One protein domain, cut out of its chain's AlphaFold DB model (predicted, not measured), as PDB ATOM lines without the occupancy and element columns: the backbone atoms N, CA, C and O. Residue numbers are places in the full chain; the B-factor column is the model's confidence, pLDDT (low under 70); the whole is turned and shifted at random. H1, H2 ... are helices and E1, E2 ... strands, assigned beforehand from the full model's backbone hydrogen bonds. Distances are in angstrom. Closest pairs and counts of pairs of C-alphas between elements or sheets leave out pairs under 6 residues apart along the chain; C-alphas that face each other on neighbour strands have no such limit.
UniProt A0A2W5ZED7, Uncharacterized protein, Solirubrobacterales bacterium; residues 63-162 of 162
ATOM      1  N   ASP A  63      65.396  40.479   4.032       84.31
ATOM      2  CA  ASP A  63      64.033  40.147   3.596       84.31
ATOM      3  C   ASP A  63      63.234  41.414   3.247       84.31
ATOM      4  O   ASP A  63      62.530  41.452   2.239       84.31
ATOM      5  N   GLU A  64      63.405  42.488   4.026       89.75
ATOM      6  CA  GLU A  64      62.809  43.793   3.730       89.75
ATOM      7  C   GLU A  64      63.351  44.397   2.430       89.75
ATOM      8  O   GLU A  64      62.565  44.843   1.597       89.75
ATOM      9  N   PHE A  65      64.673  44.399   2.226       90.81
ATOM     10  CA  PHE A  65      65.266  44.930   0.994       90.81
ATOM     11  C   PHE A  65      64.823  44.153  -0.246       90.81
ATOM     12  O   PHE A  65      64.515  44.765  -1.266       90.81
ATOM     13  N   VAL A  66      64.760  42.824  -0.155       92.94
ATOM     14  CA  VAL A  66      64.302  41.965  -1.254       92.94
ATOM     15  C   VAL A  66      62.832  42.227  -1.563       92.94
ATOM     16  O   VAL A  66      62.476  42.395  -2.728       92.94
ATOM     17  N   ALA A  67      61.979  42.305  -0.539       94.19
ATOM     18  CA  ALA A  67      60.564  42.597  -0.734       94.19
ATOM     19  C   ALA A  67      60.343  44.004  -1.301       94.19
ATOM     20  O   ALA A  67      59.518  44.182  -2.194       94.19
ATOM     21  N   ARG A  68      61.112  44.990  -0.829       94.94
ATOM     22  CA  ARG A  68      61.052  46.365  -1.326       94.94
ATOM     23  C   ARG A  68      61.449  46.450  -2.795       94.94
ATOM     24  O   ARG A  68      60.683  47.006  -3.570       94.94
ATOM     25  N   ALA A  69      62.582  45.862  -3.178       94.81
ATOM     26  CA  ALA A  69      63.029  45.836  -4.569       94.81
ATOM     27  C   ALA A  69      61.996  45.146  -5.475       94.81
ATOM     28  O   ALA A  69      61.634  45.677  -6.517       94.81
ATOM     29  N   ALA A  70      61.438  44.012  -5.038       95.38
ATOM     30  CA  ALA A  70      60.402  43.319  -5.800       95.38
ATOM     31  C   ALA A  70      59.128  44.164  -5.980       95.38
ATOM     32  O   ALA A  70      58.524  44.133  -7.046       95.38
ATOM     33  N   MET A  71      58.707  44.911  -4.957       95.31
ATOM     34  CA  MET A  71      57.554  45.807  -5.069       95.31
ATOM     35  C   MET A  71      57.856  47.045  -5.922       95.31
ATOM     36  O   MET A  71      56.972  47.503  -6.635       95.31
ATOM     37  N   GLU A  72      59.082  47.578  -5.891       94.12
ATOM     38  CA  GLU A  72      59.514  48.652  -6.801       94.12
ATOM     39  C   GLU A  72      59.453  48.212  -8.269       94.12
ATOM     40  O   GLU A  72      58.998  48.984  -9.111       94.12
ATOM     41  N   ASP A  73      59.832  46.965  -8.561       94.62
ATOM     42  CA  ASP A  73      59.734  46.397  -9.908       94.62
ATOM     43  C   ASP A  73      58.274  46.174 -10.348       94.62
ATOM     44  O   ASP A  73      57.944  46.352 -11.519       94.62
ATOM     45  N   LEU A  74      57.393  45.776  -9.422       93.44
ATOM     46  CA  LEU A  74      55.987  45.468  -9.717       93.44
ATOM     47  C   LEU A  74      55.077  46.707  -9.762       93.44
ATOM     48  O   LEU A  74      54.062  46.685 -10.453       93.44
ATOM     49  N   CYS A  75      55.413  47.771  -9.032       91.00
ATOM     50  CA  CYS A  75      54.590  48.973  -8.888       91.00
ATOM     51  C   CYS A  75      55.316  50.198  -9.465       91.00
ATOM     52  O   CYS A  75      55.890  51.003  -8.722       91.00
ATOM     53  N   SER A  76      55.263  50.370 -10.791       86.88
ATOM     54  CA  SER A  76      55.985  51.431 -11.519       86.88
ATOM     55  C   SER A  76      55.603  52.856 -11.101       86.88
ATOM     56  O   SER A  76      56.433  53.768 -11.135       86.88
ATOM     57  N   GLU A  77      54.353  53.048 -10.685       89.81
ATOM     58  CA  GLU A  77      53.798  54.343 -10.273       89.81
ATOM     59  C   GLU A  77      54.074  54.679  -8.798       89.81
ATOM     60  O   GLU A  77      53.839  55.805  -8.351       89.81
ATOM     61  N   GLY A  78      54.640  53.726  -8.057       91.25
ATOM     62  CA  GLY A  78      54.973  53.849  -6.647       91.25
ATOM     63  C   GLY A  78      53.997  53.122  -5.727       91.25
ATOM     64  O   GLY A  78      52.869  52.778  -6.080       91.25
ATOM     65  N   TRP A  79      54.460  52.900  -4.502       94.25
ATOM     66  CA  TRP A  79      53.725  52.177  -3.475       94.25
ATOM     67  C   TRP A  79      54.178  52.618  -2.081       94.25
ATOM     68  O   TRP A  79      55.226  53.246  -1.907       94.25
ATOM     69  N   GLN A  80      53.382  52.285  -1.073       94.50
ATOM     70  CA  GLN A  80      53.715  52.463   0.334       94.50
ATOM     71  C   GLN A  80      53.249  51.244   1.125       94.50
ATOM     72  O   GLN A  80      52.201  50.681   0.826       94.50
ATOM     73  N   ALA A  81      53.993  50.864   2.164       95.38
ATOM     74  CA  ALA A  81      53.553  49.860   3.124       95.38
ATOM     75  C   ALA A  81      53.778  50.318   4.567       95.38
ATOM     76  O   ALA A  81      54.778  50.963   4.885       95.38
ATOM     77  N   GLN A  82      52.849  49.948   5.443       95.88
ATOM     78  CA  GLN A  82      52.939  50.119   6.885       95.88
ATOM     79  C   GLN A  82      52.874  48.750   7.563       95.88
ATOM     80  O   GLN A  82      51.936  47.983   7.360       95.88
ATOM     81  N   ILE A  83      53.865  48.464   8.405       95.06
ATOM     82  CA  ILE A  83      53.938  47.226   9.185       95.06
ATOM     83  C   ILE A  83      53.439  47.508  10.603       95.06
ATOM     84  O   ILE A  83      53.954  48.404  11.273       95.06
ATOM     85  N   THR A  84      52.472  46.726  11.080       94.81
ATOM     86  CA  THR A  84      51.961  46.798  12.455       94.81
ATOM     87  C   THR A  84      52.187  45.472  13.172       94.81
ATOM     88  O   THR A  84      51.893  44.401  12.641       94.81
ATOM     89  N   LEU A  85      52.726  45.537  14.391       94.19
ATOM     90  CA  LEU A  85      53.041  44.371  15.215       94.19
ATOM     91  C   LEU A  85      52.055  44.270  16.378       94.19
ATOM     92  O   LEU A  85      51.923  45.202  17.171       94.19
ATOM     93  N   TYR A  86      51.418  43.114  16.518       92.31
ATOM     94  CA  TYR A  86      50.471  42.819  17.586       92.31
ATOM     95  C   TYR A  86      51.096  41.823  18.555       92.31
ATOM     96  O   TYR A  86      51.371  40.674  18.208       92.31
ATOM     97  N   GLY A  87      51.347  42.282  19.781       88.31
ATOM     98  CA  GLY A  87      51.887  41.457  20.858       88.31
ATOM     99  C   GLY A  87      50.878  40.449  21.416       88.31
ATOM    100  O   GLY A  87      49.706  40.417  21.048       88.31
ATOM    101  N   TRP A  88      51.336  39.624  22.355       86.81
ATOM    102  CA  TRP A  88      50.494  38.641  23.039       86.81
ATOM    103  C   TRP A  88      49.310  39.298  23.755       86.81
ATOM    104  O   TRP A  88      49.509  40.142  24.623       86.81
ATOM    105  N   GLY A  89      48.088  38.888  23.403       81.38
ATOM    106  CA  GLY A  89      46.861  39.412  24.012       81.38
ATOM    107  C   GLY A  89      46.575  40.883  23.693       81.38
ATOM    108  O   GLY A  89      45.684  41.465  24.308       81.38
ATOM    109  N   ALA A  90      47.315  41.490  22.757       85.19
ATOM    110  CA  ALA A  90      47.012  42.829  22.277       85.19
ATOM    111  C   ALA A  90      45.651  42.830  21.559       85.19
ATOM    112  O   ALA A  90      45.325  41.851  20.879       85.19
ATOM    113  N   PRO A  91      44.859  43.907  21.683       86.69
ATOM    114  CA  PRO A  91      43.639  44.040  20.905       86.69
ATOM    115  C   PRO A  91      44.003  44.061  19.418       86.69
ATOM    116  O   PRO A  91      44.807  44.882  18.975       86.69
ATOM    117  N   VAL A  92      43.422  43.131  18.667       89.94
ATOM    118  CA  VAL A  92      43.554  43.054  17.212       89.94
ATOM    119  C   VAL A  92      42.259  43.539  16.549       89.94
ATOM    120  O   VAL A  92      41.182  43.386  17.136       89.94
ATOM    121  N   PRO A  93      42.338  44.134  15.348       90.50
ATOM    122  CA  PRO A  93      41.182  44.421  14.505       90.50
ATOM    123  C   PRO A  93      40.291  43.191  14.273       90.50
ATOM    124  O   PRO A  93      40.758  42.055  14.318       90.50
ATOM    125  N   SER A  94      39.005  43.409  13.985       90.19
ATOM    126  CA  SER A  94      38.029  42.324  13.793       90.19
ATOM    127  C   SER A  94      38.279  41.461  12.553       90.19
ATOM    128  O   SER A  94      37.768  40.350  12.477       90.19
ATOM    129  N   ASP A  95      39.028  41.975  11.576       90.00
ATOM    130  CA  ASP A  95      39.449  41.267  10.364       90.00
ATOM    131  C   ASP A  95      40.713  40.411  10.568       90.00
ATOM    132  O   ASP A  95      41.121  39.692   9.657       90.00
ATOM    133  N   ALA A  96      41.340  40.474  11.749       89.94
ATOM    134  CA  ALA A  96      42.518  39.676  12.048       89.94
ATOM    135  C   ALA A  96      42.164  38.184  12.178       89.94
ATOM    136  O   ALA A  96      41.150  37.831  12.793       89.94
ATOM    137  N   PRO A  97      43.009  37.276  11.659       88.81
ATOM    138  CA  PRO A  97      42.800  35.851  11.844       88.81
ATOM    139  C   PRO A  97      42.904  35.481  13.333       88.81
ATOM    140  O   PRO A  97      43.689  36.081  14.075       88.81
ATOM    141  N   PRO A  98      42.163  34.456  13.791       85.06
ATOM    142  CA  PRO A  98      42.276  33.991  15.163       85.06
ATOM    143  C   PRO A  98      43.684  33.437  15.402       85.06
ATOM    144  O   PRO A  98      44.058  32.400  14.855       85.06
ATOM    145  N   ALA A  99      44.466  34.109  16.247       79.69
ATOM    146  CA  ALA A  99      45.840  33.718  16.534       79.69
ATOM    147  C   ALA A  99      46.078  33.530  18.031       79.69
ATOM    148  O   ALA A  99      45.712  34.353  18.865       79.69
ATOM    149  N   ARG A 100      46.762  32.433  18.370       80.81
ATOM    150  CA  ARG A 100      47.301  32.186  19.718       80.81
ATOM    151  C   ARG A 100      48.728  32.709  19.869       80.81
ATOM    152  O   ARG A 100      49.422  32.281  20.778       80.81
ATOM    153  N   ARG A 101      49.207  33.520  18.929       84.06
ATOM    154  CA  ARG A 101      50.586  34.009  18.818       84.06
ATOM    155  C   ARG A 101      50.558  35.481  18.400       84.06
ATOM    156  O   ARG A 101      49.518  35.928  17.919       84.06
ATOM    157  N   PRO A 102      51.671  36.219  18.564       86.81
ATOM    158  CA  PRO A 102      51.810  37.556  18.012       86.81
ATOM    159  C   PRO A 102      51.528  37.546  16.513       86.81
ATOM    160  O   PRO A 102      51.927  36.613  15.812       86.81
ATOM    161  N   LEU A 103      50.845  38.583  16.047       92.25
ATOM    162  CA  LEU A 103      50.505  38.768  14.643       92.25
ATOM    163  C   LEU A 103      51.253  39.963  14.075       92.25
ATOM    164  O   LEU A 103      51.561  40.928  14.774       92.25
ATOM    165  N   VAL A 104      51.500  39.901  12.779       94.06
ATOM    166  CA  VAL A 104      51.992  41.013  11.978       94.06
ATOM    167  C   VAL A 104      50.931  41.326  10.938       94.06
ATOM    168  O   VAL A 104      50.443  40.408  10.276       94.06
ATOM    169  N   SER A 105      50.588  42.604  10.793       96.06
ATOM    170  CA  SER A 105      49.861  43.085   9.623       96.06
ATOM    171  C   SER A 105      50.757  43.956   8.757       96.06
ATOM    172  O   SER A 105      51.561  44.737   9.271       96.06
ATOM    173  N   ILE A 106      50.601  43.834   7.445       96.50
ATOM    174  CA  ILE A 106      51.132  44.780   6.471       96.50
ATOM    175  C   ILE A 106      49.960  45.379   5.717       96.50
ATOM    176  O   ILE A 106      49.221  44.655   5.053       96.50
ATOM    177  N   ASP A 107      49.826  46.693   5.824       96.38
ATOM    178  CA  ASP A 107      48.892  47.486   5.040       96.38
ATOM    179  C   ASP A 107      49.680  48.141   3.915       96.38
ATOM    180  O   ASP A 107      50.550  48.968   4.189       96.38
ATOM    181  N   TYR A 108      49.421  47.755   2.667       95.00
ATOM    182  CA  TYR A 108      50.086  48.345   1.511       95.00
ATOM    183  C   TYR A 108      49.102  49.050   0.585       95.00
ATOM    184  O   TYR A 108      47.929  48.686   0.478       95.00
ATOM    185  N   THR A 109      49.603  50.103  -0.046       94.56
ATOM    186  CA  THR A 109      48.888  50.958  -0.985       94.56
ATOM    187  C   THR A 109      49.701  51.076  -2.266       94.56
ATOM    188  O   THR A 109      50.898  51.354  -2.206       94.56
ATOM    189  N   GLU A 110      49.054  50.868  -3.408       92.69
ATOM    190  CA  GLU A 110      49.611  51.100  -4.745       92.69
ATOM    191  C   GLU A 110      48.951  52.334  -5.358       92.69
ATOM    192  O   GLU A 110      47.738  52.537  -5.221       92.69
ATOM    193  N   TYR A 111      49.749  53.163  -6.025       90.69
ATOM    194  CA  TYR A 111      49.266  54.369  -6.687       90.69
ATOM    195  C   TYR A 111      49.015  54.092  -8.175       90.69
ATOM    196  O   TYR A 111      49.797  53.399  -8.811       90.69
ATOM    197  N   GLY A 112      47.925  54.617  -8.736       81.38
ATOM    198  CA  GLY A 112      47.538  54.398 -10.139       81.38
ATOM    199  C   GLY A 112      48.177  55.374 -11.126       81.38
ATOM    200  O   GLY A 112      48.304  55.077 -12.310       81.38
ATOM    201  N   SER A 113      48.594  56.546 -10.651       77.19
ATOM    202  CA  SER A 113      49.419  57.477 -11.415       77.19
ATOM    203  C   SER A 113      50.274  58.307 -10.478       77.19
ATOM    204  O   SER A 113      49.782  58.914  -9.517       77.19
ATOM    205  N   ARG A 114      51.560  58.411 -10.807       64.81
ATOM    206  CA  ARG A 114      52.514  59.224 -10.053       64.81
ATOM    207  C   ARG A 114      52.148  60.711 -10.006       64.81
ATOM    208  O   ARG A 114      52.566  61.409  -9.090       64.81
ATOM    209  N   ALA A 115      51.379  61.208 -10.979       69.50
ATOM    210  CA  ALA A 115      51.000  62.620 -11.062       69.50
ATOM    211  C   ALA A 115      49.828  62.987 -10.138       69.50
ATOM    212  O   ALA A 115      49.771  64.112  -9.642       69.50
ATOM    213  N   THR A 116      48.894  62.062  -9.918       69.75
ATOM    214  CA  THR A 116      47.669  62.318  -9.145       69.75
ATOM    215  C   THR A 116      47.705  61.710  -7.746       69.75
ATOM    216  O   THR A 116      46.849  62.055  -6.936       69.75
ATOM    217  N   HIS A 117      48.678  60.832  -7.452       69.75
ATOM    218  CA  HIS A 117      48.705  59.998  -6.240       69.75
ATOM    219  C   HIS A 117      47.356  59.304  -5.983       69.75
ATOM    220  O   HIS A 117      46.968  59.065  -4.839       69.75
ATOM    221  N   GLU A 118      46.615  59.009  -7.053       84.12
ATOM    222  CA  GLU A 118      45.357  58.291  -6.944       84.12
ATOM    223  C   GLU A 118      45.642  56.888  -6.421       84.12
ATOM    224  O   GLU A 118      46.554  56.207  -6.891       84.12
ATOM    225  N   VAL A 119      44.883  56.472  -5.414       84.00
ATOM    226  CA  VAL A 119      45.039  55.155  -4.807       84.00
ATOM    227  C   VAL A 119      44.376  54.124  -5.711       84.00
ATOM    228  O   VAL A 119      43.153  54.113  -5.835       84.00
ATOM    229  N   ALA A 120      45.180  53.254  -6.318       82.56
ATOM    230  CA  ALA A 120      44.689  52.161  -7.151       82.56
ATOM    231  C   ALA A 120      44.284  50.952  -6.302       82.56
ATOM    232  O   ALA A 120      43.243  50.340  -6.536       82.56
ATOM    233  N   VAL A 121      45.097  50.614  -5.296       85.50
ATOM    234  CA  VAL A 121      44.893  49.421  -4.464       85.50
ATOM    235  C   VAL A 121      45.220  49.731  -3.011       85.50
ATOM    236  O   VAL A 121      46.233  50.364  -2.726       85.50
ATOM    237  N   VAL A 122      44.394  49.228  -2.089       92.25
ATOM    238  CA  VAL A 122      44.694  49.144  -0.651       92.25
ATOM    239  C   VAL A 122      44.451  47.713  -0.199       92.25
ATOM    240  O   VAL A 122      43.351  47.187  -0.381       92.25
ATOM    241  N   ARG A 123      45.457  47.073   0.403       94.00
ATOM    242  CA  ARG A 123      45.329  45.708   0.927       94.00
ATOM    243  C   ARG A 123      46.027  45.544   2.263       94.00
ATOM    244  O   ARG A 123      47.095  46.100   2.502       94.00
ATOM    245  N   ARG A 124      45.415  44.713   3.104       95.94
ATOM    246  CA  ARG A 124      45.950  44.266   4.387       95.94
ATOM    247  C   ARG A 124      46.300  42.791   4.317       95.94
ATOM    248  O   ARG A 124      45.493  41.978   3.869       95.94
ATOM    249  N   ILE A 125      47.480  42.446   4.811       95.69
ATOM    250  CA  ILE A 125      47.995  41.081   4.856       95.69
ATOM    251  C   ILE A 125      48.361  40.735   6.286       95.69
ATOM    252  O   ILE A 125      49.049  41.500   6.953       95.69
ATOM    253  N   TRP A 126      47.920  39.564   6.735       95.25
ATOM    254  CA  TRP A 126      48.184  39.037   8.069       95.25
ATOM    255  C   TRP A 126      49.167  37.871   8.005       95.25
ATOM    256  O   TRP A 126      49.035  36.991   7.157       95.25
ATOM    257  N   ALA A 127      50.125  37.830   8.930       93.44
ATOM    258  CA  ALA A 127      51.083  36.732   9.039       93.44
ATOM    259  C   ALA A 127      51.637  36.572  10.462       93.44
ATOM    260  O   ALA A 127      51.536  37.460  11.307       93.44
ATOM    261  N   GLU A 128      52.261  35.420  10.725       90.69
ATOM    262  CA  GLU A 128      52.901  35.118  12.017       90.69
ATOM    263  C   GLU A 128      54.254  35.831  12.208       90.69
ATOM    264  O   GLU A 128      54.825  35.806  13.299       90.69
ATOM    265  N   SER A 129      54.817  36.432  11.154       90.31
ATOM    266  CA  SER A 129      56.122  37.100  11.203       90.31
ATOM    267  C   SER A 129      56.278  38.154  10.107       90.31
ATOM    268  O   SER A 129      55.577  38.106   9.098       90.31
ATOM    269  N   ILE A 130      57.232  39.075  10.290       92.19
ATOM    270  CA  ILE A 130      57.549  40.115   9.299       92.19
ATOM    271  C   ILE A 130      57.981  39.503   7.954       92.19
ATOM    272  O   ILE A 130      57.381  39.882   6.951       92.19
ATOM    273  N   PRO A 131      58.923  38.535   7.884       92.81
ATOM    274  CA  PRO A 131      59.313  37.944   6.601       92.81
ATOM    275  C   PRO A 131      58.143  37.277   5.873       92.81
ATOM    276  O   PRO A 131      57.957  37.500   4.684       92.81
ATOM    277  N   ALA A 132      57.302  36.534   6.601       92.00
ATOM    278  CA  ALA A 132      56.122  35.899   6.017       92.00
ATOM    279  C   ALA A 132      55.104  36.930   5.500       92.00
ATOM    280  O   ALA A 132      54.491  36.721   4.457       92.00
ATOM    281  N   ALA A 133      54.937  38.053   6.203       94.38
ATOM    282  CA  ALA A 133      54.058  39.131   5.766       94.38
ATOM    283  C   ALA A 133      54.586  39.815   4.493       94.38
ATOM    284  O   ALA A 133      53.822  40.063   3.563       94.38
ATOM    285  N   LEU A 134      55.894  40.091   4.440       95.81
ATOM    286  CA  LEU A 134      56.560  40.695   3.284       95.81
ATOM    287  C   LEU A 134      56.498  39.785   2.051       95.81
ATOM    288  O   LEU A 134      56.181  40.247   0.959       95.81
ATOM    289  N   GLU A 135      56.754  38.488   2.227       95.25
ATOM    290  CA  GLU A 135      56.633  37.502   1.153       95.25
ATOM    291  C   GLU A 135      55.195  37.427   0.629       95.25
ATOM    292  O   GLU A 135      54.976  37.522  -0.580       95.25
ATOM    293  N   ALA A 136      54.207  37.329   1.523       95.31
ATOM    294  CA  ALA A 136      52.796  37.304   1.145       95.31
ATOM    295  C   ALA A 136      52.365  38.583   0.403       95.31
ATOM    296  O   ALA A 136      51.588  38.501  -0.549       95.31
ATOM    297  N   MET A 137      52.904  39.747   0.776       96.56
ATOM    298  CA  MET A 137      52.688  41.012   0.063       96.56
ATOM    299  C   MET A 137      53.190  40.963  -1.375       96.56
ATOM    300  O   MET A 137      52.426  41.239  -2.300       96.56
ATOM    301  N   VAL A 138      54.437  40.542  -1.580       97.06
ATOM    302  CA  VAL A 138      55.006  40.419  -2.927       97.06
ATOM    303  C   VAL A 138      54.218  39.404  -3.764       97.06
ATOM    304  O   VAL A 138      53.936  39.654  -4.935       97.06
ATOM    305  N   GLN A 139      53.819  38.271  -3.179       96.56
ATOM    306  CA  GLN A 139      53.027  37.257  -3.887       96.56
ATOM    307  C   GLN A 139      51.615  37.739  -4.237       96.56
ATOM    308  O   GLN A 139      51.120  37.422  -5.320       96.56
ATOM    309  N   SER A 140      50.988  38.541  -3.372       95.12
ATOM    310  CA  SER A 140      49.713  39.201  -3.672       95.12
ATOM    311  C   SER A 140      49.844  40.064  -4.928       95.12
ATOM    312  O   SER A 140      49.088  39.867  -5.877       95.12
ATOM    313  N   ARG A 141      50.855  40.945  -5.001       95.06
ATOM    314  CA  ARG A 141      51.028  41.821  -6.171       95.06
ATOM    315  C   ARG A 141      51.395  41.060  -7.445       95.06
ATOM    316  O   ARG A 141      50.877  41.389  -8.506       95.06
ATOM    317  N   ARG A 142      52.243  40.028  -7.354       95.62
ATOM    318  CA  ARG A 142      52.553  39.153  -8.503       95.62
ATOM    319  C   ARG A 142      51.304  38.488  -9.063       95.62
ATOM    320  O   ARG A 142      51.142  38.440 -10.276       95.62
ATOM    321  N   THR A 143      50.432  38.008  -8.178       94.44
ATOM    322  CA  THR A 143      49.149  37.417  -8.573       94.44
ATOM    323  C   THR A 143      48.307  38.434  -9.333       94.44
ATOM    324  O   THR A 143      47.831  38.124 -10.420       94.44
ATOM    325  N   ASP A 144      48.189  39.654  -8.808       93.44
ATOM    326  CA  ASP A 144      47.450  40.731  -9.474       93.44
ATOM    327  C   ASP A 144      48.045  41.058 -10.854       93.44
ATOM    328  O   ASP A 144      47.311  41.135 -11.831       93.44
ATOM    329  N   ALA A 145      49.374  41.154 -10.969       91.62
ATOM    330  CA  ALA A 145      50.043  41.447 -12.239       91.62
ATOM    331  C   ALA A 145      49.782  40.352 -13.285       91.62
ATOM    332  O   ALA A 145      49.494  40.641 -14.445       91.62
ATOM    333  N   THR A 146      49.815  39.083 -12.868       93.62
ATOM    334  CA  THR A 146      49.450  37.959 -13.738       93.62
ATOM    335  C   THR A 146      47.985  38.033 -14.181       93.62
ATOM    336  O   THR A 146      47.683  37.737 -15.335       93.62
ATOM    337  N   LEU A 147      47.064  38.443 -13.303       93.88
ATOM    338  CA  LEU A 147      45.656  38.626 -13.675       93.88
ATOM    339  C   LEU A 147      45.476  39.774 -14.678       93.88
ATOM    340  O   LEU A 147      44.796  39.589 -15.683       93.88
ATOM    341  N   GLU A 148      46.146  40.909 -14.474       92.25
ATOM    342  CA  GLU A 148      46.135  42.044 -15.409       92.25
ATOM    343  C   GLU A 148      46.666  41.656 -16.803       92.25
ATOM    344  O   GLU A 148      46.144  42.093 -17.831       92.25
ATOM    345  N   GLU A 149      47.708  40.820 -16.870       93.19
ATOM    346  CA  GLU A 149      48.226  40.277 -18.132       93.19
ATOM    347  C   GLU A 149      47.204  39.391 -18.848       93.19
ATOM    348  O   GLU A 149      47.028  39.520 -20.064       93.19
ATOM    349  N   ILE A 150      46.508  38.528 -18.104       94.12
ATOM    350  CA  ILE A 150      45.446  37.676 -18.649       94.12
ATOM    351  C   ILE A 150      44.296  38.532 -19.189       94.12
ATOM    352  O   ILE A 150      43.825  38.285 -20.300       94.12
ATOM    353  N   GLU A 151      43.856  39.546 -18.443       93.50
ATOM    354  CA  GLU A 151      42.782  40.455 -18.862       93.50
ATOM    355  C   GLU A 151      43.141  41.215 -20.145       93.50
ATOM    356  O   GLU A 151      42.316  41.334 -21.058       93.50
ATOM    357  N   ARG A 152      44.392  41.674 -20.255       92.62
ATOM    358  CA  ARG A 152      44.903  42.339 -21.460       92.62
ATOM    359  C   ARG A 152      44.917  41.393 -22.660       92.62
ATOM    360  O   ARG A 152      44.382  41.738 -23.708       92.62
ATOM    361  N   ALA A 153      45.454  40.185 -22.490       92.31
ATOM    362  CA  ALA A 153      45.501  39.187 -23.555       92.31
ATOM    363  C   ALA A 153      44.096  38.776 -24.032       92.31
ATOM    364  O   ALA A 153      43.858  38.654 -25.233       92.31
ATOM    365  N   ALA A 154      43.151  38.610 -23.101       91.50
ATOM    366  CA  ALA A 154      41.762  38.293 -23.420       91.50
ATOM    367  C   ALA A 154      41.059  39.432 -24.180       91.50
ATOM    368  O   ALA A 154      40.256  39.169 -25.077       91.50
ATOM    369  N   SER A 155      41.374  40.689 -23.854       90.06
ATOM    370  CA  SER A 155      40.834  41.865 -24.550       90.06
ATOM    371  C   SER A 155      41.362  41.966 -25.985       90.06
ATOM    372  O   SER A 155      40.571  42.112 -26.917       90.06
ATOM    373  N   ASP A 156      42.672  41.778 -26.178       88.56
ATOM    374  CA  ASP A 156      43.314  41.792 -27.500       88.56
ATOM    375  C   ASP A 156      42.787  40.677 -28.421       88.56
ATOM    376  O   ASP A 156      42.673  40.847 -29.639       88.56
ATOM    377  N   GLU A 157      42.476  39.507 -27.855       83.44
ATOM    378  CA  GLU A 157      41.845  38.417 -28.595       83.44
ATOM    379  C   GLU A 157      40.384  38.733 -28.934       83.44
ATOM    380  O   GLU A 157      39.969  38.543 -30.078       83.44
ATOM    381  N   GLY A 158      39.613  39.266 -27.983       77.56
ATOM    382  CA  GLY A 158      38.219  39.660 -28.200       77.56
ATOM    383  C   GLY A 158      38.042  40.697 -29.313       77.56
ATOM    384  O   GLY A 158      37.084  40.605 -30.081       77.56
ATOM    385  N   ASP A 159      38.982  41.633 -29.447       77.12
ATOM    386  CA  ASP A 159      38.970  42.641 -30.512       77.12
ATOM    387  C   ASP A 159      39.420  42.090 -31.873       77.12
ATOM    388  O   ASP A 159      39.034  42.625 -32.909       77.12
ATOM    389  N   ARG A 160      40.177  40.985 -31.909       73.56
ATOM    390  CA  ARG A 160      40.575  40.314 -33.161       73.56
ATOM    391  C   ARG A 160      39.429  39.548 -33.825       73.56
ATOM    392  O   ARG A 160      39.460  39.333 -35.034       73.56
ATOM    393  N   TRP A 161      38.459  39.094 -33.036       71.00
ATOM    394  CA  TRP A 161      37.311  38.312 -33.505       71.00
ATOM    395  C   TRP A 161      36.038  39.155 -33.724       71.00
ATOM    396  O   TRP A 161      34.978  38.582 -33.989       71.00
ATOM    397  N   ARG A 162      36.127  40.486 -33.615       56.34
ATOM    398  CA  ARG A 162      35.064  41.449 -33.958       56.34
ATOM    399  C   ARG A 162      35.311  42.091 -35.317       56.34
ATOM    400  O   ARG A 162      34.295  42.384 -35.983       56.34
TER     401      ARG A 162
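Overview. This is residues 63 to 162 of the 162 residues of an uncharacterized protein of Solirubrobacterales bacterium (UniProt A0A2W5ZED7). A three-stranded antiparallel sheet, the meander E1 E2 E3, each strand the neighbour of the one before, has H1 and H2 on one face, making two layers. Residues 146 to 162, of which 146 to 160 belong to H2, stick out as an arm. The printed part has 100 residues, ordered H1 E1 E2 E3 H2 with links, and is mixed and loose, with radius of gyration of the C-alphas 16.7 A and spans 59 by 28 by 24 A.

Along the chain. H1, residues 63 to 74, begins at C-alpha 63 (64.033, 40.147, 3.596) and is 16.4 A long. E1, residues 79 to 86, measures 23.3 A, E2, residues 103 to 113, 32.1 A, and E3, residues 118 to 127, 27.4 A. H2, residues 130 to 160, measures 45.7 A, ending at C-alpha 160 (40.575, 40.314, -33.161).

Arrangement. Within hydrogen-bond range are N 82 and O 107 in hairpin E1 and E2, 2.8 A, and N 106 and O 125 in hairpin E2 and E3, 2.8 A. H2 is over E2 and E3, height over the sheet 9.1 A. Its residues 131 to 145 alone touch H1, the same way at a shallow tilt of 15 degrees; the closest C-alphas, Ala 67 and Leu 134, are 6.0 A apart. Every O i to N i+4 pair in H1 and H2 is within range.

Size, cuts and confidence. The printed part has no cut. The link E1 to E2 is long. Residues 114 to 117 and 162 have pLDDT under 70.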